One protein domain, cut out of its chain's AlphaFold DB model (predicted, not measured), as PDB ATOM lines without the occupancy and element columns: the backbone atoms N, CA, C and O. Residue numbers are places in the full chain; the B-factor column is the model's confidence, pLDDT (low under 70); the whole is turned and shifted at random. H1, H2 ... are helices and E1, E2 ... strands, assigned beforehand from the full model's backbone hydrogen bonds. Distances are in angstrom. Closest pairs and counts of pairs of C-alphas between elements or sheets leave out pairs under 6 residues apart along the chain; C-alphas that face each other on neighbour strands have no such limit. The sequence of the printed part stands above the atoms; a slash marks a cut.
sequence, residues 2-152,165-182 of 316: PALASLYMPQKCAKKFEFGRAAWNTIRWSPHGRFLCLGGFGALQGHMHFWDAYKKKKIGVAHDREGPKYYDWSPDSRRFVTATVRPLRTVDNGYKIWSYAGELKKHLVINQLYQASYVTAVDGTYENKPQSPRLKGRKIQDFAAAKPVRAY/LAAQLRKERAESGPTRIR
ATOM      1  N   PRO A   2     -59.588  39.962 -15.619       79.69
ATOM      2  CA  PRO A   2     -58.190  39.639 -15.927       79.69
ATOM      3  C   PRO A   2     -57.476  40.872 -16.499       79.69
ATOM      4  O   PRO A   2     -58.020  41.547 -17.372       79.69
ATOM      5  N   ALA A   3     -56.268  41.145 -16.016       86.12
ATOM      6  CA  ALA A   3     -55.433  42.235 -16.494       86.12
ATOM      7  C   ALA A   3     -54.798  41.889 -17.850       86.12
ATOM      8  O   ALA A   3     -54.566  40.721 -18.173       86.12
ATOM      9  N   LEU A   4     -54.491  42.925 -18.632       89.62
ATOM     10  CA  LEU A   4     -53.674  42.838 -19.837       89.62
ATOM     11  C   LEU A   4     -52.332  43.518 -19.557       89.62
ATOM     12  O   LEU A   4     -52.318  44.689 -19.192       89.62
ATOM     13  N   ALA A   5     -51.216  42.821 -19.782       88.88
ATOM     14  CA  ALA A   5     -49.894  43.444 -19.767       88.88
ATOM     15  C   ALA A   5     -49.328  43.521 -21.188       88.88
ATOM     16  O   ALA A   5     -49.324  42.543 -21.944       88.88
ATOM     17  N   SER A   6     -48.798  44.687 -21.539       89.81
ATOM     18  CA  SER A   6     -48.092  44.910 -22.798       89.81
ATOM     19  C   SER A   6     -46.885  45.818 -22.583       89.81
ATOM     20  O   SER A   6     -46.876  46.674 -21.702       89.81
ATOM     21  N   LEU A   7     -45.829  45.561 -23.350       90.06
ATOM     22  CA  LEU A   7     -44.570  46.294 -23.294       90.06
ATOM     23  C   LEU A   7     -44.580  47.361 -24.383       90.06
ATOM     24  O   LEU A   7     -44.842  47.033 -25.539       90.06
ATOM     25  N   TYR A   8     -44.222  48.595 -24.047       89.69
ATOM     26  CA  TYR A   8     -44.171  49.720 -24.981       89.69
ATOM     27  C   TYR A   8     -42.726  50.178 -25.241       89.69
ATOM     28  O   TYR A   8     -41.796  49.793 -24.530       89.69
ATOM     29  N   MET A   9     -42.502  50.958 -26.303       88.25
ATOM     30  CA  MET A   9     -41.256  51.719 -26.474       88.25
ATOM     31  C   MET A   9     -41.411  53.105 -25.832       88.25
ATOM     32  O   MET A   9     -42.372  53.777 -26.200       88.25
ATOM     33  N   PRO A  10     -40.479  53.577 -24.978       86.62
ATOM     34  CA  PRO A  10     -40.592  54.906 -24.368       86.62
ATOM     35  C   PRO A  10     -40.609  56.013 -25.433       86.62
ATOM     36  O   PRO A  10     -41.507  56.839 -25.458       86.62
ATOM     37  N   GLN A  11     -39.702  55.939 -26.411       86.19
ATOM     38  CA  GLN A  11     -39.499  56.962 -27.449       86.19
ATOM     39  C   GLN A  11     -40.608  57.078 -28.519       86.19
ATOM     40  O   GLN A  11     -40.481  57.884 -29.436       86.19
ATOM     41  N   LYS A  12     -41.645  56.225 -28.495       85.50
ATOM     42  CA  LYS A  12     -42.714  56.208 -29.523       85.50
ATOM     43  C   LYS A  12     -44.101  55.796 -29.006       85.50
ATOM     44  O   LYS A  12     -45.001  55.618 -29.818       85.50
ATOM     45  N   CYS A  13     -44.252  55.503 -27.710       84.56
ATOM     46  CA  CYS A  13     -45.448  54.879 -27.111       84.56
ATOM     47  C   CYS A  13     -46.009  53.664 -27.891       84.56
ATOM     48  O   CYS A  13     -47.182  53.314 -27.785       84.56
ATOM     49  N   ALA A  14     -45.167  52.984 -28.677       88.00
ATOM     50  CA  ALA A  14     -45.584  51.925 -29.593       88.00
ATOM     51  C   ALA A  14     -45.576  50.555 -28.900       88.00
ATOM     52  O   ALA A  14     -44.577  50.180 -28.277       88.00
ATOM     53  N   LYS A  15     -46.669  49.790 -29.039       87.38
ATOM     54  CA  LYS A  15     -46.851  48.454 -28.442       87.38
ATOM     55  C   LYS A  15     -45.823  47.465 -29.014       87.38
ATOM     56  O   LYS A  15     -45.939  46.975 -30.133       87.38
ATOM     57  N   LYS A  16     -44.782  47.192 -28.229       87.25
ATOM     58  CA  LYS A  16     -43.574  46.421 -28.571       87.25
ATOM     59  C   LYS A  16     -43.772  44.913 -28.391       87.25
ATOM     60  O   LYS A  16     -43.101  44.129 -29.073       87.25
ATOM     61  N   PHE A  17     -44.622  44.501 -27.448       88.00
ATOM     62  CA  PHE A  17     -45.019  43.110 -27.195       88.00
ATOM     63  C   PHE A  17     -46.292  43.039 -26.332       88.00
ATOM     64  O   PHE A  17     -46.621  43.997 -25.634       88.00
ATOM     65  N   GLU A  18     -46.977  41.897 -26.341       90.62
ATOM     66  CA  GLU A  18     -48.166  41.616 -25.537       90.62
ATOM     67  C   GLU A  18     -47.993  40.279 -24.811       90.62
ATOM     68  O   GLU A  18     -47.754  39.248 -25.438       90.62
ATOM     69  N   PHE A  19     -48.095  40.294 -23.481       86.31
ATOM     70  CA  PHE A  19     -47.871  39.103 -22.656       86.31
ATOM     71  C   PHE A  19     -49.118  38.199 -22.566       86.31
ATOM     72  O   PHE A  19     -49.028  37.084 -22.050       86.31
ATOM     73  N   GLY A  20     -50.258  38.658 -23.093       86.69
ATOM     74  CA  GLY A  20     -51.576  38.021 -22.984       86.69
ATOM     75  C   GLY A  20     -52.417  38.600 -21.839       86.69
ATOM     76  O   GLY A  20     -52.027  39.581 -21.202       86.69
ATOM     77  N   ARG A  21     -53.583  37.991 -21.584       86.44
ATOM     78  CA  ARG A  21     -54.485  38.339 -20.470       86.44
ATOM     79  C   ARG A  21     -54.481  37.263 -19.387       86.44
ATOM     80  O   ARG A  21     -54.746  36.104 -19.691       86.44
ATOM     81  N   ALA A  22     -54.282  37.641 -18.124       86.81
ATOM     82  CA  ALA A  22     -54.465  36.746 -16.975       86.81
ATOM     83  C   ALA A  22     -54.670  37.529 -15.661       86.81
ATOM     84  O   ALA A  22     -54.812  38.750 -15.655       86.81
ATOM     85  N   ALA A  23     -54.757  36.822 -14.534       86.94
ATOM     86  CA  ALA A  23     -54.911  37.425 -13.213       86.94
ATOM     87  C   ALA A  23     -53.557  37.939 -12.684       86.94
ATOM     88  O   ALA A  23     -52.888  37.249 -11.918       86.94
ATOM     89  N   TRP A  24     -53.158  39.138 -13.112       89.00
ATOM     90  CA  TRP A  24     -51.949  39.827 -12.649       89.00
ATOM     91  C   TRP A  24     -52.301  41.128 -11.932       89.00
ATOM     92  O   TRP A  24     -53.221  41.833 -12.344       89.00
ATOM     93  N   ASN A  25     -51.531  41.458 -10.901       91.75
ATOM     94  CA  ASN A  25     -51.520  42.768 -10.240       91.75
ATOM     95  C   ASN A  25     -50.100  43.325 -10.042       91.75
ATOM     96  O   ASN A  25     -49.946  44.477  -9.658       91.75
ATOM     97  N   THR A  26     -49.071  42.517 -10.307       91.25
ATOM     98  CA  THR A  26     -47.680  42.810  -9.968       91.25
ATOM     99  C   THR A  26     -46.780  42.655 -11.185       91.25
ATOM    100  O   THR A  26     -46.852  41.657 -11.905       91.25
ATOM    101  N   ILE A  27     -45.886  43.624 -11.371       94.06
ATOM    102  CA  ILE A  27     -44.852  43.634 -12.405       94.06
ATOM    103  C   ILE A  27     -43.513  43.876 -11.701       94.06
ATOM    104  O   ILE A  27     -43.345  44.902 -11.048       94.06
ATOM    105  N   ARG A  28     -42.562  42.943 -11.816       94.38
ATOM    106  CA  ARG A  28     -41.203  43.087 -11.261       94.38
ATOM    107  C   ARG A  28     -40.157  42.754 -12.320       94.38
ATOM    108  O   ARG A  28     -40.089  41.617 -12.796       94.38
ATOM    109  N   TRP A  29     -39.344  43.744 -12.673       93.56
ATOM    110  CA  TRP A  29     -38.174  43.590 -13.537       93.56
ATOM    111  C   TRP A  29     -36.965  43.128 -12.726       93.56
ATOM    112  O   TRP A  29     -36.788  43.558 -11.591       93.56
ATOM    113  N   SER A  30     -36.125  42.278 -13.314       92.62
ATOM    114  CA  SER A  30     -34.797  41.982 -12.771       92.62
ATOM    115  C   SER A  30     -33.882  43.211 -12.874       92.62
ATOM    116  O   SER A  30     -33.977  43.879 -13.909       92.62
ATOM    117  N   PRO A  31     -32.941  43.444 -11.938       91.44
ATOM    118  CA  PRO A  31     -31.977  44.548 -11.999       91.44
ATOM    119  C   PRO A  31     -31.317  44.745 -13.373       91.44
ATOM    120  O   PRO A  31     -31.354  45.841 -13.920       91.44
ATOM    121  N   HIS A  32     -30.837  43.678 -14.025       89.31
ATOM    122  CA  HIS A  32     -30.214  43.776 -15.357       89.31
ATOM    123  C   HIS A  32     -31.211  43.927 -16.537       89.31
ATOM    124  O   HIS A  32     -30.870  43.615 -17.681       89.31
ATOM    125  N   GLY A  33     -32.477  44.290 -16.288       88.50
ATOM    126  CA  GLY A  33     -33.528  44.539 -17.294       88.50
ATOM    127  C   GLY A  33     -33.948  43.347 -18.175       88.50
ATOM    128  O   GLY A  33     -34.817  43.479 -19.039       88.50
ATOM    129  N   ARG A  34     -33.335  42.172 -17.995       89.81
ATOM    130  CA  ARG A  34     -33.481  41.009 -18.881       89.81
ATOM    131  C   ARG A  34     -34.751  40.202 -18.623       89.81
ATOM    132  O   ARG A  34     -35.411  39.763 -19.574       89.81
ATOM    133  N   PHE A  35     -35.035  39.936 -17.353       92.56
ATOM    134  CA  PHE A  35     -36.118  39.067 -16.923       92.56
ATOM    135  C   PHE A  35     -37.260  39.876 -16.317       92.56
ATOM    136  O   PHE A  35     -37.063  40.923 -15.700       92.56
ATOM    137  N   LEU A  36     -38.472  39.371 -16.512       93.75
ATOM    138  CA  LEU A  36     -39.701  39.993 -16.047       93.75
ATOM    139  C   LEU A  36     -40.569  38.942 -15.361       93.75
ATOM    140  O   LEU A  36     -40.883  37.910 -15.958       93.75
ATOM    141  N   CYS A  37     -40.964  39.222 -14.121       94.38
ATOM    142  CA  CYS A  37     -41.989  38.478 -13.406       94.38
ATOM    143  C   CYS A  37     -43.318  39.235 -13.524       94.38
ATOM    144  O   CYS A  37     -43.403  40.414 -13.165       94.38
ATOM    145  N   LEU A  38     -44.343  38.555 -14.041       93.81
ATOM    146  CA  LEU A  38     -45.737  38.995 -13.984       93.81
ATOM    147  C   LEU A  38     -46.460  38.116 -12.964       93.81
ATOM    148  O   LEU A  38     -46.581  36.906 -13.174       93.81
ATOM    149  N   GLY A  39     -46.888  38.725 -11.858       92.75
ATOM    150  CA  GLY A  39     -47.451  38.045 -10.695       92.75
ATOM    151  C   GLY A  39     -48.888  38.467 -10.394       92.75
ATOM    152  O   GLY A  39     -49.280  39.614 -10.627       92.75
ATOM    153  N   GLY A  40     -49.671  37.537  -9.856       92.06
ATOM    154  CA  GLY A  40     -50.956  37.802  -9.212       92.06
ATOM    155  C   GLY A  40     -50.903  37.397  -7.744       92.06
ATOM    156  O   GLY A  40     -51.187  36.244  -7.436       92.06
ATOM    157  N   PHE A  41     -50.558  38.330  -6.855       89.44
ATOM    158  CA  PHE A  41     -50.376  38.086  -5.414       89.44
ATOM    159  C   PHE A  41     -51.529  38.649  -4.559       89.44
ATOM    160  O   PHE A  41     -52.429  39.319  -5.070       89.44
ATOM    161  N   GLY A  42     -51.512  38.396  -3.246       84.62
ATOM    162  CA  GLY A  42     -52.539  38.869  -2.309       84.62
ATOM    163  C   GLY A  42     -53.880  38.149  -2.489       84.62
ATOM    164  O   GLY A  42     -53.976  36.961  -2.213       84.62
ATOM    165  N   ALA A  43     -54.911  38.858  -2.959       83.75
ATOM    166  CA  ALA A  43     -56.246  38.294  -3.223       83.75
ATOM    167  C   ALA A  43     -56.325  37.429  -4.505       83.75
ATOM    168  O   ALA A  43     -57.396  36.960  -4.889       83.75
ATOM    169  N   LEU A  44     -55.201  37.246  -5.202       87.50
ATOM    170  CA  LEU A  44     -55.069  36.408  -6.392       87.50
ATOM    171  C   LEU A  44     -54.295  35.123  -6.059       87.50
ATOM    172  O   LEU A  44     -53.528  35.076  -5.106       87.50
ATOM    173  N   GLN A  45     -54.473  34.083  -6.880       84.38
ATOM    174  CA  GLN A  45     -54.006  32.706  -6.633       84.38
ATOM    175  C   GLN A  45     -52.471  32.491  -6.630       84.38
ATOM    176  O   GLN A  45     -52.022  31.355  -6.771       84.38
ATOM    177  N   GLY A  46     -51.645  33.535  -6.537       88.31
ATOM    178  CA  GLY A  46     -50.183  33.408  -6.488       88.31
ATOM    179  C   GLY A  46     -49.533  32.962  -7.799       88.31
ATOM    180  O   GLY A  46     -48.444  32.390  -7.788       88.31
ATOM    181  N   HIS A  47     -50.201  33.165  -8.938       91.25
ATOM    182  CA  HIS A  47     -49.678  32.769 -10.249       91.25
ATOM    183  C   HIS A  47     -48.569  33.718 -10.701       91.25
ATOM    184  O   HIS A  47     -48.792  34.920 -10.836       91.25
ATOM    185  N   MET A  48     -47.392  33.161 -10.982       93.19
ATOM    186  CA  MET A  48     -46.214  33.864 -11.487       93.19
ATOM    187  C   MET A  48     -45.835  33.353 -12.876       93.19
ATOM    188  O   MET A  48     -45.747  32.144 -13.115       93.19
ATOM    189  N   HIS A  49     -45.534  34.269 -13.794       92.62
ATOM    190  CA  HIS A  49     -44.980  33.932 -15.104       92.62
ATOM    191  C   HIS A  49     -43.675  34.680 -15.343       92.62
ATOM    192  O   HIS A  49     -43.635  35.911 -15.315       92.62
ATOM    193  N   PHE A  50     -42.628  33.917 -15.648       93.56
ATOM    194  CA  PHE A  50     -41.298  34.440 -15.917       93.56
ATOM    195  C   PHE A  50     -41.063  34.562 -17.421       93.56
ATOM    196  O   PHE A  50     -41.242  33.601 -18.179       93.56
ATOM    197  N   TRP A  51     -40.634  35.742 -17.857       92.44
ATOM    198  CA  TRP A  51     -40.413  36.095 -19.258       92.44
ATOM    199  C   TRP A  51     -38.975  36.578 -19.488       92.44
ATOM    200  O   TRP A  51     -38.455  37.374 -18.712       92.44
ATOM    201  N   ASP A  52     -38.348  36.140 -20.585       91.31
ATOM    202  CA  ASP A  52     -37.160  36.800 -21.146       91.31
ATOM    203  C   ASP A  52     -37.689  37.929 -22.042       91.31
ATOM    204  O   ASP A  52     -38.300  37.672 -23.090       91.31
ATOM    205  N   ALA A  53     -37.527  39.175 -21.590       88.00
ATOM    206  CA  ALA A  53     -38.067  40.356 -22.260       88.00
ATOM    207  C   ALA A  53     -37.319  40.665 -23.567       88.00
ATOM    208  O   ALA A  53     -37.929  41.110 -24.542       88.00
ATOM    209  N   TYR A  54     -36.022  40.351 -23.616       86.56
ATOM    210  CA  TYR A  54     -35.174  40.514 -24.796       86.56
ATOM    211  C   TYR A  54     -35.560  39.512 -25.895       86.56
ATOM    212  O   TYR A  54     -35.854  39.890 -27.030       86.56
ATOM    213  N   LYS A  55     -35.659  38.222 -25.548       86.19
ATOM    214  CA  LYS A  55     -36.099  37.153 -26.460       86.19
ATOM    215  C   LYS A  55     -37.609  37.169 -26.724       86.19
ATOM    216  O   LYS A  55     -38.054  36.416 -27.593       86.19
ATOM    217  N   LYS A  56     -38.395  37.972 -25.989       87.81
ATOM    218  CA  LYS A  56     -39.874  38.005 -25.981       87.81
ATOM    219  C   LYS A  56     -40.480  36.598 -25.882       87.81
ATOM    220  O   LYS A  56     -41.235  36.174 -26.765       87.81
ATOM    221  N   LYS A  57     -40.067  35.823 -24.873       89.06
ATOM    222  CA  LYS A  57     -40.494  34.424 -24.687       89.06
ATOM    223  C   LYS A  57     -40.686  34.084 -23.207       89.06
ATOM    224  O   LYS A  57     -39.837  34.404 -22.380       89.06
ATOM    225  N   LYS A  58     -41.776  33.380 -22.902       89.56
ATOM    226  CA  LYS A  58     -42.051  32.776 -21.592       89.56
ATOM    227  C   LYS A  58     -40.982  31.716 -21.286       89.56
ATOM    228  O   LYS A  58     -40.694  30.871 -22.133       89.56
ATOM    229  N   ILE A  59     -40.359  31.784 -20.114       89.69
ATOM    230  CA  ILE A  59     -39.290  30.866 -19.675       89.69
ATOM    231  C   ILE A  59     -39.883  29.703 -18.881       89.69
ATOM    232  O   ILE A  59     -39.497  28.541 -19.067       89.69
ATOM    233  N   GLY A  60     -40.818  30.045 -17.999       88.31
ATOM    234  CA  GLY A  60     -41.413  29.163 -17.015       88.31
ATOM    235  C   GLY A  60     -42.518  29.866 -16.235       88.31
ATOM    236  O   GLY A  60     -42.847  31.031 -16.476       88.31
ATOM    237  N   VAL A  61     -43.124  29.100 -15.340       90.88
ATOM    238  CA  VAL A  61     -44.372  29.412 -14.649       90.88
ATOM    239  C   VAL A  61     -44.274  28.800 -13.251       90.88
ATOM    240  O   VAL A  61     -43.784  27.681 -13.120       90.88
ATOM    241  N   ALA A  62     -44.676  29.546 -12.221       91.44
ATOM    242  CA  ALA A  62     -44.583  29.148 -10.815       91.44
ATOM    243  C   ALA A  62     -45.817  29.618 -10.030       91.44
ATOM    244  O   ALA A  62     -46.525  30.525 -10.465       91.44
ATOM    245  N   HIS A  63     -46.109  28.957  -8.913       90.38
ATOM    246  CA  HIS A  63     -47.356  29.107  -8.161       90.38
ATOM    247  C   HIS A  63     -47.029  29.213  -6.678       90.38
ATOM    248  O   HIS A  63     -46.403  28.300  -6.141       90.38
ATOM    249  N   ASP A  64     -47.457  30.289  -6.024       88.00
ATOM    250  CA  ASP A  64     -47.245  30.470  -4.590       88.00
ATOM    251  C   ASP A  64     -48.558  30.688  -3.829       88.00
ATOM    252  O   ASP A  64     -49.093  31.794  -3.752       88.00
ATOM    253  N   ARG A  65     -49.086  29.597  -3.267       83.88
ATOM    254  CA  ARG A  65     -50.375  29.573  -2.555       83.88
ATOM    255  C   ARG A  65     -50.362  30.343  -1.235       83.88
ATOM    256  O   ARG A  65     -51.424  30.719  -0.748       83.88
ATOM    257  N   GLU A  66     -49.184  30.624  -0.688       82.12
ATOM    258  CA  GLU A  66     -49.019  31.255   0.627       82.12
ATOM    259  C   GLU A  66     -49.267  32.772   0.594       82.12
ATOM    260  O   GLU A  66     -49.213  33.436   1.625       82.12
ATOM    261  N   GLY A  67     -49.664  33.316  -0.565       84.00
ATOM    262  CA  GLY A  67     -50.157  34.687  -0.705       84.00
ATOM    263  C   GLY A  67     -49.109  35.745  -0.345       84.00
ATOM    264  O   GLY A  67     -49.424  36.641   0.447       84.00
ATOM    265  N   PRO A  68     -47.884  35.657  -0.903       88.56
ATOM    266  CA  PRO A  68     -46.739  36.446  -0.467       88.56
ATOM    267  C   PRO A  68     -46.993  37.952  -0.570       88.56
ATOM    268  O   PRO A  68     -47.687  38.439  -1.470       88.56
ATOM    269  N   LYS A  69     -46.398  38.691   0.369       88.81
ATOM    270  CA  LYS A  69     -46.516  40.150   0.507       88.81
ATOM    271  C   LYS A  69     -45.257  40.872   0.049       88.81
ATOM    272  O   LYS A  69     -45.365  41.914  -0.588       88.81
ATOM    273  N   TYR A  70     -44.086  40.299   0.325       91.56
ATOM    274  CA  TYR A  70     -42.832  40.733  -0.279       91.56
ATOM    275  C   TYR A  70     -42.499  39.838  -1.474       91.56
ATOM    276  O   TYR A  70     -42.665  38.616  -1.427       91.56
ATOM    277  N   TYR A  71     -42.045  40.456  -2.559       93.44
ATOM    278  CA  TYR A  71     -41.629  39.774  -3.775       93.44
ATOM    279  C   TYR A  71     -40.609  40.626  -4.522       93.44
ATOM    280  O   TYR A  71     -40.863  41.800  -4.803       93.44
ATOM    281  N   ASP A  72     -39.460  40.046  -4.856       94.50
ATOM    282  CA  ASP A  72     -38.415  40.780  -5.564       94.50
ATOM    283  C   ASP A  72     -37.403  39.886  -6.274       94.50
ATOM    284  O   ASP A  72     -37.316  38.682  -6.028       94.50
ATOM    285  N   TRP A  73     -36.618  40.496  -7.155       94.50
ATOM    286  CA  TRP A  73     -35.475  39.849  -7.792       94.50
ATOM    287  C   TRP A  73     -34.212  39.993  -6.946       94.50
ATOM    288  O   TRP A  73     -33.970  41.033  -6.340       94.50
ATOM    289  N   SER A  74     -33.365  38.965  -6.963       93.25
ATOM    290  CA  SER A  74     -32.005  39.075  -6.437       93.25
ATOM    291  C   SER A  74     -31.167  40.062  -7.263       93.25
ATOM    292  O   SER A  74     -31.390  40.183  -8.473       93.25
ATOM    293  N   PRO A  75     -30.135  40.691  -6.663       91.88
ATOM    294  CA  PRO A  75     -29.164  41.511  -7.391       91.88
ATOM    295  C   PRO A  75     -28.540  40.787  -8.598       91.88
ATOM    296  O   PRO A  75     -28.460  41.360  -9.680       91.88
ATOM    297  N   ASP A  76     -28.224  39.488  -8.460       90.19
ATOM    298  CA  ASP A  76     -27.695  38.633  -9.544       90.19
ATOM    299  C   ASP A  76     -28.695  38.357 -10.694       90.19
ATOM    300  O   ASP A  76     -28.375  37.630 -11.637       90.19
ATOM    301  N   SER A  77     -29.927  38.882 -10.607       91.19
ATOM    302  CA  SER A  77     -31.035  38.701 -11.558       91.19
ATOM    303  C   SER A  77     -31.425  37.240 -11.858       91.19
ATOM    304  O   SER A  77     -32.213  36.985 -12.770       91.19
ATOM    305  N   ARG A  78     -30.899  36.253 -11.121       90.19
ATOM    306  CA  ARG A  78     -31.109  34.813 -11.374       90.19
ATOM    307  C   ARG A  78     -32.143  34.180 -10.454       90.19
ATOM    308  O   ARG A  78     -32.613  33.078 -10.754       90.19
ATOM    309  N   ARG A  79     -32.481  34.841  -9.348       92.94
ATOM    310  CA  ARG A  79     -33.386  34.348  -8.310       92.94
ATOM    311  C   ARG A  79     -34.516  35.352  -8.099       92.94
ATOM    312  O   ARG A  79     -34.348  36.549  -8.306       92.94
ATOM    313  N   PHE A  80     -35.665  34.850  -7.688       94.88
ATOM    314  CA  PHE A  80     -36.824  35.648  -7.323       94.88
ATOM    315  C   PHE A  80     -37.299  35.157  -5.961       94.88
ATOM    316  O   PHE A  80     -37.539  33.960  -5.802       94.88
ATOM    317  N   VAL A  81     -37.390  36.039  -4.973       94.81
ATOM    318  CA  VAL A  81     -37.972  35.716  -3.669       94.81
ATOM    319  C   VAL A  81     -39.458  36.023  -3.700       94.81
ATOM    320  O   VAL A  81     -39.878  37.058  -4.212       94.81
ATOM    321  N   THR A  82     -40.240  35.136  -3.098       94.31
ATOM    322  CA  THR A  82     -41.545  35.466  -2.526       94.31
ATOM    323  C   THR A  82     -41.488  35.210  -1.023       94.31
ATOM    324  O   THR A  82     -40.860  34.244  -0.588       94.31
ATOM    325  N   ALA A  83     -42.088  36.084  -0.217       93.38
ATOM    326  CA  ALA A  83     -42.126  35.926   1.233       93.38
ATOM    327  C   ALA A  83     -43.478  36.332   1.833       93.38
ATOM    328  O   ALA A  83     -44.092  37.336   1.445       93.38
ATOM    329  N   THR A  84     -43.906  35.539   2.808       91.25
ATOM    330  CA  THR A  84     -45.134  35.695   3.587       91.25
ATOM    331  C   THR A  84     -44.756  36.211   4.968       91.25
ATOM    332  O   THR A  84     -43.884  35.648   5.630       91.25
ATOM    333  N   VAL A  85     -45.348  37.346   5.346       89.50
ATOM    334  CA  VAL A  85     -44.795  38.257   6.356       89.50
ATOM    335  C   VAL A  85     -45.883  38.708   7.340       89.50
ATOM    336  O   VAL A  85     -46.937  39.215   6.934       89.50
ATOM    337  N   ARG A  86     -45.597  38.560   8.637       85.19
ATOM    338  CA  ARG A  86     -46.369  39.068   9.783       85.19
ATOM    339  C   ARG A  86     -46.136  40.587   9.894       85.19
ATOM    340  O   ARG A  86     -44.993  41.006   9.739       85.19
ATOM    341  N   PRO A  87     -47.154  41.439  10.137       78.19
ATOM    342  CA  PRO A  87     -48.478  41.145  10.701       78.19
ATOM    343  C   PRO A  87     -49.575  40.769   9.696       78.19
ATOM    344  O   PRO A  87     -50.638  40.322  10.109       78.19
ATOM    345  N   LEU A  88     -49.352  40.930   8.387       75.56
ATOM    346  CA  LEU A  88     -50.408  40.821   7.365       75.56
ATOM    347  C   LEU A  88     -50.971  39.403   7.167       75.56
ATOM    348  O   LEU A  88     -52.001  39.241   6.508       75.56
ATOM    349  N   ARG A  89     -50.274  38.384   7.673       78.94
ATOM    350  CA  ARG A  89     -50.689  36.981   7.704       78.94
ATOM    351  C   ARG A  89     -50.051  36.302   8.927       78.94
ATOM    352  O   ARG A  89     -48.955  36.661   9.354       78.94
ATOM    353  N   THR A  90     -50.779  35.367   9.532       76.94
ATOM    354  CA  THR A  90     -50.420  34.694  10.797       76.94
ATOM    355  C   THR A  90     -50.026  33.226  10.629       76.94
ATOM    356  O   THR A  90     -49.492  32.643  11.564       76.94
ATOM    357  N   VAL A  91     -50.268  32.646   9.452       82.25
ATOM    358  CA  VAL A  91     -50.056  31.229   9.109       82.25
ATOM    359  C   VAL A  91     -49.233  31.162   7.819       82.25
ATOM    360  O   VAL A  91     -49.341  32.063   6.989       82.25
ATOM    361  N   ASP A  92     -48.405  30.133   7.652       83.44
ATOM    362  CA  ASP A  92     -47.491  29.965   6.507       83.44
ATOM    363  C   ASP A  92     -46.518  31.146   6.294       83.44
ATOM    364  O   ASP A  92     -46.186  31.523   5.168       83.44
ATOM    365  N   ASN A  93     -46.057  31.757   7.389       89.75
ATOM    366  CA  ASN A  93     -44.974  32.738   7.351       89.75
ATOM    367  C   ASN A  93     -43.654  32.070   6.924       89.75
ATOM    368  O   ASN A  93     -43.378  30.918   7.268       89.75
ATOM    369  N   GLY A  94     -42.821  32.793   6.172       91.56
ATOM    370  CA  GLY A  94     -41.601  32.231   5.590       91.56
ATOM    371  C   GLY A  94     -41.257  32.813   4.223       91.56
ATOM    372  O   GLY A  94     -41.828  33.816   3.790       91.56
ATOM    373  N   TYR A  95     -40.304  32.189   3.529       93.88
ATOM    374  CA  TYR A  95     -39.906  32.602   2.183       93.88
ATOM    375  C   TYR A  95     -39.582  31.438   1.244       93.88
ATOM    376  O   TYR A  95     -39.140  30.355   1.641       93.88
ATOM    377  N   LYS A  96     -39.737  31.712  -0.051       94.56
ATOM    378  CA  LYS A  96     -39.392  30.828  -1.162       94.56
ATOM    379  C   LYS A  96     -38.439  31.530  -2.108       94.56
ATOM    380  O   LYS A  96     -38.689  32.649  -2.548       94.56
ATOM    381  N   ILE A  97     -37.350  30.848  -2.445       95.19
ATOM    382  CA  ILE A  97     -36.396  31.289  -3.459       95.19
ATOM    383  C   ILE A  97     -36.676  30.497  -4.730       95.19
ATOM    384  O   ILE A  97     -36.429  29.291  -4.796       95.19
ATOM    385  N   TRP A  98     -37.153  31.193  -5.752       94.12
ATOM    386  CA  TRP A  98     -37.376  30.665  -7.089       94.12
ATOM    387  C   TRP A  98     -36.180  30.979  -7.992       94.12
ATOM    388  O   TRP A  98     -35.551  32.027  -7.880       94.12
ATOM    389  N   SER A  99     -35.872  30.096  -8.935       92.44
ATOM    390  CA  SER A  99     -35.049  30.409 -10.109       92.44
ATOM    391  C   SER A  99     -35.826  31.300 -11.084       92.44
ATOM    392  O   SER A  99     -37.044  31.148 -11.206       92.44
ATOM    393  N   TYR A 100     -35.131  32.113 -11.889       90.00
ATOM    394  CA  TYR A 100     -35.701  32.852 -13.033       90.00
ATOM    395  C   TYR A 100     -36.495  31.963 -14.021       90.00
ATOM    396  O   TYR A 100     -37.253  32.457 -14.854       90.00
ATOM    397  N   ALA A 101     -36.303  30.640 -13.967       88.38
ATOM    398  CA  ALA A 101     -37.042  29.649 -14.744       88.38
ATOM    399  C   ALA A 101     -38.373  29.194 -14.103       88.38
ATOM    400  O   ALA A 101     -39.003  28.272 -14.623       88.38
ATOM    401  N   GLY A 102     -38.801  29.790 -12.984       88.19
ATOM    402  CA  GLY A 102     -39.962  29.339 -12.213       88.19
ATOM    403  C   GLY A 102     -39.728  27.963 -11.595       88.19
ATOM    404  O   GLY A 102     -40.449  27.014 -11.885       88.19
ATOM    405  N   GLU A 103     -38.656  27.818 -10.823       89.88
ATOM    406  CA  GLU A 103     -38.249  26.561 -10.179       89.88
ATOM    407  C   GLU A 103     -37.986  26.826  -8.704       89.88
ATOM    408  O   GLU A 103     -37.203  27.723  -8.402       89.88
ATOM    409  N   LEU A 104     -38.636  26.102  -7.796       91.75
ATOM    410  CA  LEU A 104     -38.424  26.286  -6.364       91.75
ATOM    411  C   LEU A 104     -37.046  25.724  -5.986       91.75
ATOM    412  O   LEU A 104     -36.810  24.531  -6.145       91.75
ATOM    413  N   LYS A 105     -36.132  26.586  -5.524       91.88
ATOM    414  CA  LYS A 105     -34.772  26.206  -5.104       91.88
ATOM    415  C   LYS A 105     -34.614  26.081  -3.594       91.88
ATOM    416  O   LYS A 105     -33.831  25.261  -3.136       91.88
ATOM    417  N   LYS A 106     -35.318  26.916  -2.830       92.50
ATOM    418  CA  LYS A 106     -35.382  26.839  -1.368       92.50
ATOM    419  C   LYS A 106     -36.782  27.229  -0.923       92.50
ATOM    420  O   LYS A 106     -37.336  28.194  -1.444       92.50
ATOM    421  N   HIS A 107     -37.305  26.511   0.055       93.69
ATOM    422  CA  HIS A 107     -38.464  26.895   0.847       93.69
ATOM    423  C   HIS A 107     -38.016  26.902   2.310       93.69
ATOM    424  O   HIS A 107     -37.268  26.011   2.712       93.69
ATOM    425  N   LEU A 108     -38.406  27.915   3.079       92.75
ATOM    426  CA  LEU A 108     -38.179  27.958   4.517       92.75
ATOM    427  C   LEU A 108     -39.402  28.574   5.197       92.75
ATOM    428  O   LEU A 108     -39.663  29.766   5.033       92.75
ATOM    429  N   VAL A 109     -40.123  27.749   5.953       91.38
ATOM    430  CA  VAL A 109     -41.204  28.183   6.846       91.38
ATOM    431  C   VAL A 109     -40.569  28.746   8.117       91.38
ATOM    432  O   VAL A 109     -39.627  28.164   8.654       91.38
ATOM    433  N   ILE A 110     -41.050  29.897   8.578       89.19
ATOM    434  CA  ILE A 110     -40.558  30.612   9.761       89.19
ATOM    435  C   ILE A 110     -41.786  31.111  10.516       89.19
ATOM    436  O   ILE A 110     -42.519  31.936   9.984       89.19
ATOM    437  N   ASN A 111     -41.996  30.653  11.754       85.94
ATOM    438  CA  ASN A 111     -43.201  30.943  12.550       85.94
ATOM    439  C   ASN A 111     -43.577  32.447  12.543       85.94
ATOM    440  O   ASN A 111     -44.713  32.827  12.244       85.94
ATOM    441  N   GLN A 112     -42.589  33.319  12.766       88.38
ATOM    442  CA  GLN A 112     -42.748  34.770  12.671       88.38
ATOM    443  C   GLN A 112     -41.642  35.374  11.796       88.38
ATOM    444  O   GLN A 112     -40.485  35.443  12.200       88.38
ATOM    445  N   LEU A 113     -42.010  35.828  10.596       89.19
ATOM    446  CA  LEU A 113     -41.148  36.596   9.696       89.19
ATOM    447  C   LEU A 113     -41.715  38.013   9.569       89.19
ATOM    448  O   LEU A 113     -42.835  38.164   9.087       89.19
ATOM    449  N   TYR A 114     -40.964  39.030   9.998       90.00
ATOM    450  CA  TYR A 114     -41.412  40.436  10.017       90.00
ATOM    451  C   TYR A 114     -40.932  41.263   8.821       90.00
ATOM    452  O   TYR A 114     -41.597  42.209   8.407       90.00
ATOM    453  N   GLN A 115     -39.796  40.893   8.233       90.44
ATOM    454  CA  GLN A 115     -39.244  41.545   7.054       90.44
ATOM    455  C   GLN A 115     -38.459  40.531   6.225       90.44
ATOM    456  O   GLN A 115     -37.800  39.643   6.762       90.44
ATOM    457  N   ALA A 116     -38.518  40.682   4.906       90.44
ATOM    458  CA  ALA A 116     -37.618  40.030   3.971       90.44
ATOM    459  C   ALA A 116     -37.157  41.074   2.951       90.44
ATOM    460  O   ALA A 116     -37.966  41.852   2.447       90.44
ATOM    461  N   SER A 117     -35.863  41.090   2.660       92.38
ATOM    462  CA  SER A 117     -35.251  41.929   1.634       92.38
ATOM    463  C   SER A 117     -33.988  41.250   1.108       92.38
ATOM    464  O   SER A 117     -33.389  40.408   1.780       92.38
ATOM    465  N   TYR A 118     -33.578  41.602  -0.108       91.75
ATOM    466  CA  TYR A 118     -32.217  41.326  -0.556       91.75
ATOM    467  C   TYR A 118     -31.266  42.413  -0.051       91.75
ATOM    468  O   TYR A 118     -31.623  43.590  -0.029       91.75
ATOM    469  N   VAL A 119     -30.034  42.021   0.279       90.50
ATOM    470  CA  VAL A 119     -28.923  42.966   0.442       90.50
ATOM    471  C   VAL A 119     -28.694  43.664  -0.899       90.50
ATOM    472  O   VAL A 119     -28.525  43.002  -1.926       90.50
ATOM    473  N   THR A 120     -28.710  44.994  -0.899       84.69
ATOM    474  CA  THR A 120     -28.382  45.810  -2.073       84.69
ATOM    475  C   THR A 120     -26.903  45.665  -2.409       84.69
ATOM    476  O   THR A 120     -26.057  45.831  -1.533       84.69
ATOM    477  N   ALA A 121     -26.586  45.388  -3.671       84.00
ATOM    478  CA  ALA A 121     -25.213  45.371  -4.166       84.00
ATOM    479  C   ALA A 121     -24.950  46.588  -5.059       84.00
ATOM    480  O   ALA A 121     -25.870  47.087  -5.707       84.00
ATOM    481  N   VAL A 122     -23.694  47.033  -5.102       82.88
ATOM    482  CA  VAL A 122     -23.241  48.124  -5.978       82.88
ATOM    483  C   VAL A 122     -23.421  47.705  -7.440       82.88
ATOM    484  O   VAL A 122     -23.208  46.534  -7.774       82.88
ATOM    485  N   ASP A 123     -23.819  48.627  -8.317       77.06
ATOM    486  CA  ASP A 123     -23.968  48.310  -9.742       77.06
ATOM    487  C   ASP A 123     -22.645  47.798 -10.347       77.06
ATOM    488  O   ASP A 123     -21.555  48.112  -9.875       77.06
ATOM    489  N   GLY A 124     -22.741  46.915 -11.339       78.25
ATOM    490  CA  GLY A 124     -21.599  46.177 -11.887       78.25
ATOM    491  C   GLY A 124     -21.078  45.008 -11.027       78.25
ATOM    492  O   GLY A 124     -20.414  44.134 -11.579       78.25
ATOM    493  N   THR A 125     -21.433  44.898  -9.735       87.31
ATOM    494  CA  THR A 125     -20.995  43.780  -8.855       87.31
ATOM    495  C   THR A 125     -21.418  42.402  -9.384       87.31
ATOM    496  O   THR A 125     -20.747  41.397  -9.152       87.31
ATOM    497  N   TYR A 126     -22.539  42.340 -10.109       85.56
ATOM    498  CA  TYR A 126     -23.027  41.122 -10.752       85.56
ATOM    499  C   TYR A 126     -23.039  41.276 -12.273       85.56
ATOM    500  O   TYR A 126     -23.716  42.138 -12.829       85.56
ATOM    501  N   GLU A 127     -22.319  40.390 -12.960       83.56
ATOM    502  CA  GLU A 127     -22.311  40.327 -14.421       83.56
ATOM    503  C   GLU A 127     -23.676  39.864 -14.971       83.56
ATOM    504  O   GLU A 127     -24.261  38.890 -14.484       83.56
ATOM    505  N   ASN A 128     -24.135  40.462 -16.079       83.44
ATOM    506  CA  ASN A 128     -25.353  40.057 -16.800       83.44
ATOM    507  C   ASN A 128     -25.148  38.737 -17.577       83.44
ATOM    508  O   ASN A 128     -25.110  38.694 -18.811       83.44
ATOM    509  N   LYS A 129     -24.980  37.636 -16.837       81.81
ATOM    510  CA  LYS A 129     -24.679  36.308 -17.388       81.81
ATOM    511  C   LYS A 129     -25.820  35.820 -18.291       81.81
ATOM    512  O   LYS A 129     -26.998  36.063 -18.003       81.81
ATOM    513  N   PRO A 130     -25.515  35.086 -19.377       80.69
ATOM    514  CA  PRO A 130     -26.546  34.549 -20.254       80.69
ATOM    515  C   PRO A 130     -27.518  33.642 -19.489       80.69
ATOM    516  O   PRO A 130     -27.155  32.985 -18.510       80.69
ATOM    517  N   GLN A 131     -28.761  33.585 -19.977       78.12
ATOM    518  CA  GLN A 131     -29.750  32.588 -19.560       78.12
ATOM    519  C   GLN A 131     -29.101  31.199 -19.615       78.12
ATOM    520  O   GLN A 131     -28.714  30.770 -20.704       78.12
ATOM    521  N   SER A 132     -28.974  30.513 -18.474       78.50
ATOM    522  CA  SER A 132     -28.276  29.226 -18.430       78.50
ATOM    523  C   SER A 132     -29.005  28.180 -19.285       78.50
ATOM    524  O   SER A 132     -30.224  28.300 -19.493       78.50
ATOM    525  N   PRO A 133     -28.287  27.157 -19.794       72.38
ATOM    526  CA  PRO A 133     -28.887  26.079 -20.567       72.38
ATOM    527  C   PRO A 133     -30.112  25.511 -19.852       72.38
ATOM    528  O   PRO A 133     -30.068  25.137 -18.681       72.38
ATOM    529  N   ARG A 134     -31.244  25.507 -20.555       68.88
ATOM    530  CA  ARG A 134     -32.518  25.053 -20.006       68.88
ATOM    531  C   ARG A 134     -32.530  23.529 -20.063       68.88
ATOM    532  O   ARG A 134     -32.426  22.987 -21.163       68.88
ATOM    533  N   LEU A 135     -32.656  22.871 -18.908       59.81
ATOM    534  CA  LEU A 135     -32.690  21.407 -18.800       59.81
ATOM    535  C   LEU A 135     -33.642  20.816 -19.855       59.81
ATOM    536  O   LEU A 135     -34.809  21.227 -19.962       59.81
ATOM    537  N   LYS A 136     -33.113  19.906 -20.684       47.84
ATOM    538  CA  LYS A 136     -33.864  19.270 -21.774       47.84
ATOM    539  C   LYS A 136     -35.073  18.533 -21.178       47.84
ATOM    540  O   LYS A 136     -34.990  17.969 -20.095       47.84
ATOM    541  N   GLY A 137     -36.218  18.585 -21.861       56.12
ATOM    542  CA  GLY A 137     -37.460  17.925 -21.430       56.12
ATOM    543  C   GLY A 137     -38.458  18.785 -20.636       56.12
ATOM    544  O   GLY A 137     -39.659  18.543 -20.755       56.12
ATOM    545  N   ARG A 138     -38.042  19.836 -19.903       61.38
ATOM    546  CA  ARG A 138     -38.965  20.630 -19.050       61.38
ATOM    547  C   ARG A 138     -39.967  21.474 -19.862       61.38
ATOM    548  O   ARG A 138     -39.734  22.658 -20.122       61.38
ATOM    549  N   LYS A 139     -41.099  20.892 -20.276       62.19
ATOM    550  CA  LYS A 139     -42.216  21.607 -20.930       62.19
ATOM    551  C   LYS A 139     -42.711  22.748 -20.024       62.19
ATOM    552  O   LYS A 139     -42.739  22.601 -18.806       62.19
ATOM    553  N   ILE A 140     -43.081  23.894 -20.604       67.00
ATOM    554  CA  ILE A 140     -43.790  24.938 -19.848       67.00
ATOM    555  C   ILE A 140     -45.236  24.469 -19.732       67.00
ATOM    556  O   ILE A 140     -45.975  24.521 -20.712       67.00
ATOM    557  N   GLN A 141     -45.612  23.978 -18.557       61.97
ATOM    558  CA  GLN A 141     -47.017  23.811 -18.219       61.97
ATOM    559  C   GLN A 141     -47.534  25.180 -17.779       61.97
ATOM    560  O   GLN A 141     -47.176  25.684 -16.716       61.97
ATOM    561  N   ASP A 142     -48.328  25.810 -18.640       64.81
ATOM    562  CA  ASP A 142     -49.161  26.927 -18.220       64.81
ATOM    563  C   ASP A 142     -50.248  26.401 -17.278       64.81
ATOM    564  O   ASP A 142     -50.707  25.268 -17.435       64.81
ATOM    565  N   PHE A 143     -50.668  27.212 -16.304       64.62
ATOM    566  CA  PHE A 143     -51.751  26.823 -15.407       64.62
ATOM    567  C   PHE A 143     -53.016  26.567 -16.213       64.62
ATOM    568  O   PHE A 143     -53.646  27.500 -16.717       64.62
ATOM    569  N   ALA A 144     -53.380  25.290 -16.326       52.06
ATOM    570  CA  ALA A 144     -54.662  24.891 -16.860       52.06
ATOM    571  C   ALA A 144     -55.736  25.614 -16.046       52.06
ATOM    572  O   ALA A 144     -55.828  25.427 -14.830       52.06
ATOM    573  N   ALA A 145     -56.522  26.465 -16.709       54.81
ATOM    574  CA  ALA A 145     -57.683  27.073 -16.081       54.81
ATOM    575  C   ALA A 145     -58.535  25.932 -15.514       54.81
ATOM    576  O   ALA A 145     -58.918  25.032 -16.267       54.81
ATOM    577  N   ALA A 146     -58.745  25.939 -14.192       52.19
ATOM    578  CA  ALA A 146     -59.430  24.855 -13.499       52.19
ATOM    579  C   ALA A 146     -60.727  24.527 -14.247       52.19
ATOM    580  O   ALA A 146     -61.489  25.448 -14.564       52.19
ATOM    581  N   LYS A 147     -60.927  23.240 -14.586       52.41
ATOM    582  CA  LYS A 147     -62.087  22.780 -15.367       52.41
ATOM    583  C   LYS A 147     -63.329  23.422 -14.744       52.41
ATOM    584  O   LYS A 147     -63.559  23.178 -13.559       52.41
ATOM    585  N   PRO A 148     -64.074  24.279 -15.468       52.47
ATOM    586  CA  PRO A 148     -65.117  25.070 -14.842       52.47
ATOM    587  C   PRO A 148     -66.131  24.112 -14.233       52.47
ATOM    588  O   PRO A 148     -66.686  23.275 -14.951       52.47
ATOM    589  N   VAL A 149     -66.341  24.230 -12.917       52.09
ATOM    590  CA  VAL A 149     -67.407  23.515 -12.211       52.09
ATOM    591  C   VAL A 149     -68.674  23.743 -13.023       52.09
ATOM    592  O   VAL A 149     -69.003  24.888 -13.348       52.09
ATOM    593  N   ARG A 150     -69.316  22.655 -13.462       64.69
ATOM    594  CA  ARG A 150     -70.489  22.754 -14.331       64.69
ATOM    595  C   ARG A 150     -71.553  23.521 -13.556       64.69
ATOM    596  O   ARG A 150     -72.077  22.997 -12.579       64.69
ATOM    597  N   ALA A 151     -71.836  24.754 -13.984       72.31
ATOM    598  CA  ALA A 151     -72.928  25.543 -13.433       72.31
ATOM    599  C   ALA A 151     -74.190  24.674 -13.444       72.31
ATOM    600  O   ALA A 151     -74.473  24.033 -14.461       72.31
ATOM    601  N   TYR A 152     -74.876  24.598 -12.303       76.19
ATOM    602  CA  TYR A 152     -75.985  23.673 -12.112       76.19
ATOM    603  C   TYR A 152     -77.060  23.926 -13.173       76.19
ATOM    604  O   TYR A 152     -77.689  24.983 -13.199       76.19
ATOM    605  N   LEU A 165     -74.230  30.750 -27.418       61.22
ATOM    606  CA  LEU A 165     -73.672  32.094 -27.197       61.22
ATOM    607  C   LEU A 165     -72.619  32.102 -26.076       61.22
ATOM    608  O   LEU A 165     -71.521  32.637 -26.236       61.22
ATOM    609  N   ALA A 166     -72.912  31.416 -24.967       61.41
ATOM    610  CA  ALA A 166     -71.993  31.268 -23.843       61.41
ATOM    611  C   ALA A 166     -70.767  30.391 -24.176       61.41
ATOM    612  O   ALA A 166     -69.763  30.437 -23.461       61.41
ATOM    613  N   ALA A 167     -70.815  29.584 -25.242       63.22
ATOM    614  CA  ALA A 167     -69.642  28.895 -25.776       63.22
ATOM    615  C   ALA A 167     -68.758  29.838 -26.615       63.22
ATOM    616  O   ALA A 167     -67.537  29.837 -26.444       63.22
ATOM    617  N   GLN A 168     -69.350  30.693 -27.462       66.75
ATOM    618  CA  GLN A 168     -68.595  31.651 -28.287       66.75
ATOM    619  C   GLN A 168     -67.816  32.670 -27.440       66.75
ATOM    620  O   GLN A 168     -66.607  32.800 -27.625       66.75
ATOM    621  N   LEU A 169     -68.455  33.285 -26.438       66.19
ATOM    622  CA  LEU A 169     -67.805  34.248 -25.531       66.19
ATOM    623  C   LEU A 169     -66.622  33.642 -24.746       66.19
ATOM    624  O   LEU A 169     -65.641  34.323 -24.447       66.19
ATOM    625  N   ARG A 170     -66.679  32.341 -24.425       65.75
ATOM    626  CA  ARG A 170     -65.563  31.624 -23.780       65.75
ATOM    627  C   ARG A 170     -64.406  31.366 -24.749       65.75
ATOM    628  O   ARG A 170     -63.254  31.448 -24.326       65.75
ATOM    629  N   LYS A 171     -64.695  31.084 -26.025       62.47
ATOM    630  CA  LYS A 171     -63.681  30.838 -27.065       62.47
ATOM    631  C   LYS A 171     -62.885  32.104 -27.385       62.47
ATOM    632  O   LYS A 171     -61.665  32.081 -27.299       62.47
ATOM    633  N   GLU A 172     -63.575  33.218 -27.620       59.28
ATOM    634  CA  GLU A 172     -62.959  34.526 -27.891       59.28
ATOM    635  C   GLU A 172     -62.045  34.987 -26.738       59.28
ATOM    636  O   GLU A 172     -60.935  35.472 -26.953       59.28
ATOM    637  N   ARG A 173     -62.453  34.734 -25.484       58.81
ATOM    638  CA  ARG A 173     -61.614  34.994 -24.304       58.81
ATOM    639  C   ARG A 173     -60.333  34.147 -24.291       58.81
ATOM    640  O   ARG A 173     -59.284  34.660 -23.898       58.81
ATOM    641  N   ALA A 174     -60.405  32.882 -24.707       57.72
ATOM    642  CA  ALA A 174     -59.271  31.956 -24.734       57.72
ATOM    643  C   ALA A 174     -58.294  32.208 -25.899       57.72
ATOM    644  O   ALA A 174     -57.105  31.929 -25.768       57.72
ATOM    645  N   GLU A 175     -58.762  32.780 -27.011       52.47
ATOM    646  CA  GLU A 175     -57.936  33.094 -28.188       52.47
ATOM    647  C   GLU A 175     -56.988  34.299 -27.967       52.47
ATOM    648  O   GLU A 175     -56.060  34.506 -28.749       52.47
ATOM    649  N   SER A 176     -57.137  35.046 -26.862       54.19
ATOM    650  CA  SER A 176     -56.307  36.214 -26.492       54.19
ATOM    651  C   SER A 176     -54.909  35.880 -25.916       54.19
ATOM    652  O   SER A 176     -54.475  36.414 -24.890       54.19
ATOM    653  N   GLY A 177     -54.185  34.983 -26.591       59.06
ATOM    654  CA  GLY A 177     -52.814  34.580 -26.250       59.06
ATOM    655  C   GLY A 177     -51.726  35.630 -26.569       59.06
ATOM    656  O   GLY A 177     -51.993  36.631 -27.236       59.06
ATOM    657  N   PRO A 178     -50.475  35.414 -26.114       48.19
ATOM    658  CA  PRO A 178     -49.357  36.345 -26.313       48.19
ATOM    659  C   PRO A 178     -48.887  36.391 -27.776       48.19
ATOM    660  O   PRO A 178     -48.053  35.590 -28.210       48.19
ATOM    661  N   THR A 179     -49.405  37.345 -28.548       60.75
ATOM    662  CA  THR A 179     -49.048  37.520 -29.961       60.75
ATOM    663  C   THR A 179     -47.829  38.429 -30.146       60.75
ATOM    664  O   THR A 179     -47.602  39.406 -29.429       60.75
ATOM    665  N   ARG A 180     -47.009  38.119 -31.157       49.22
ATOM    666  CA  ARG A 180     -46.000  39.052 -31.672       49.22
ATOM    667  C   ARG A 180     -46.630  39.855 -32.800       49.22
ATOM    668  O   ARG A 180     -46.823  39.315 -33.884       49.22
ATOM    669  N   ILE A 181     -46.905  41.132 -32.549       52.66
ATOM    670  CA  ILE A 181     -47.319  42.068 -33.598       52.66
ATOM    671  C   ILE A 181     -46.193  42.135 -34.641       52.66
ATOM    672  O   ILE A 181     -45.064  42.523 -34.328       52.66
ATOM    673  N   ARG A 182     -46.499  41.700 -35.867       42.09
ATOM    674  CA  ARG A 182     -45.643  41.822 -37.049       42.09
ATOM    675  C   ARG A 182     -46.201  42.970 -37.881       42.09
ATOM    676  O   ARG A 182     -47.312  42.864 -38.389       42.09
TER     677      ARG A 182
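What this domain is: This is residues 2 to 152 and 165 to 182 of the 316 residues of the protein "Eukaryotic translation initiation factor 2A" of Bigelowiella natans (UniProt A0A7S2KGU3). Two sheets of four strands, E3 to E6 and E7 to E10, face each other as a sandwich, and the small two-strand hairpin E1 E2 lies on the side of the first sheet away from the second. A long stretch without named elements, residues 110 to 152, runs from the second sheet back past the first; residues 144 to 152 stick out, as do residues 165 to 172 of the helix H1. The printed part has 169 residues with ten named strands, E1 to E10, followed by one named helix, H1; it is mostly strand, though under half of the residues are in named elements. The three sheets are antiparallel, in the orders E3 E4 E5 E6, E7 E8 E9 E10 and E1 E2. The whole is compact, with a radius of gyration of the C-alphas of 17.6 A and spans of 53 by 45 by 36 A.

How they stand to each other: E3, residues 26 to 29, E4, residues 35 to 40, E5, residues 47 to 52, and E6, residues 57 to 63, form a meander, each strand the antiparallel neighbour of the one before. N 28 and O 37 of E3 and E4 are 3.0 A apart, N 38 and O 49 of E4 and E5 3.0 A, and N 48 and O 62 of E5 and E6 2.8 A, within hydrogen-bond range. E7, residues 70 to 73, E8, residues 79 to 84, E9, residues 94 to 99, and E10, residues 103 to 109, form a second meander, with N 72 and O 81 at 3.1 A, N 82 and O 96 at 3.0 A, and N 97 and O 106 at 2.8 A. The facing parts of these sheets are 10.1 A centre to centre, their planes 18 degrees apart. The closest C-alphas of E3 and E7 are those of Arg 28 and Asp 72, 6.7 A apart. E1, residues 3 to 8, and E2, residues 15 to 22, form an antiparallel hairpin, with N 7 and O 17 at 2.9 A; E1 and E4 are only just apart, at 8.4 A. H1, residues 165 to 174, is not on either four-strand sheet; 5 of its 6 O i to N i+4 pairs are within hydrogen-bond range.

Where its parts are: E1 begins at C-alpha 3 (-55.433, 42.235, -16.494). E6 is 18.7 A long, E2 18.1 A and E10 17.4 A, ending at C-alpha 109 (-41.204, 28.183, 6.846). H1, 14.6 A long, ends at C-alpha 174 (-59.271, 31.956, -24.734).

The domain as a whole: The C-alphas farthest apart, those of Gly 124 and Tyr 152, are 58.9 A apart. Residues 153 to 164 are not printed; C-alphas 152 and 165 are 17.4 A apart across the cut. Of the links that are printed whole, none is long. Mean pLDDT of the printed part is 82.1; residues 134 to 150 and 165 to 182 are under 70.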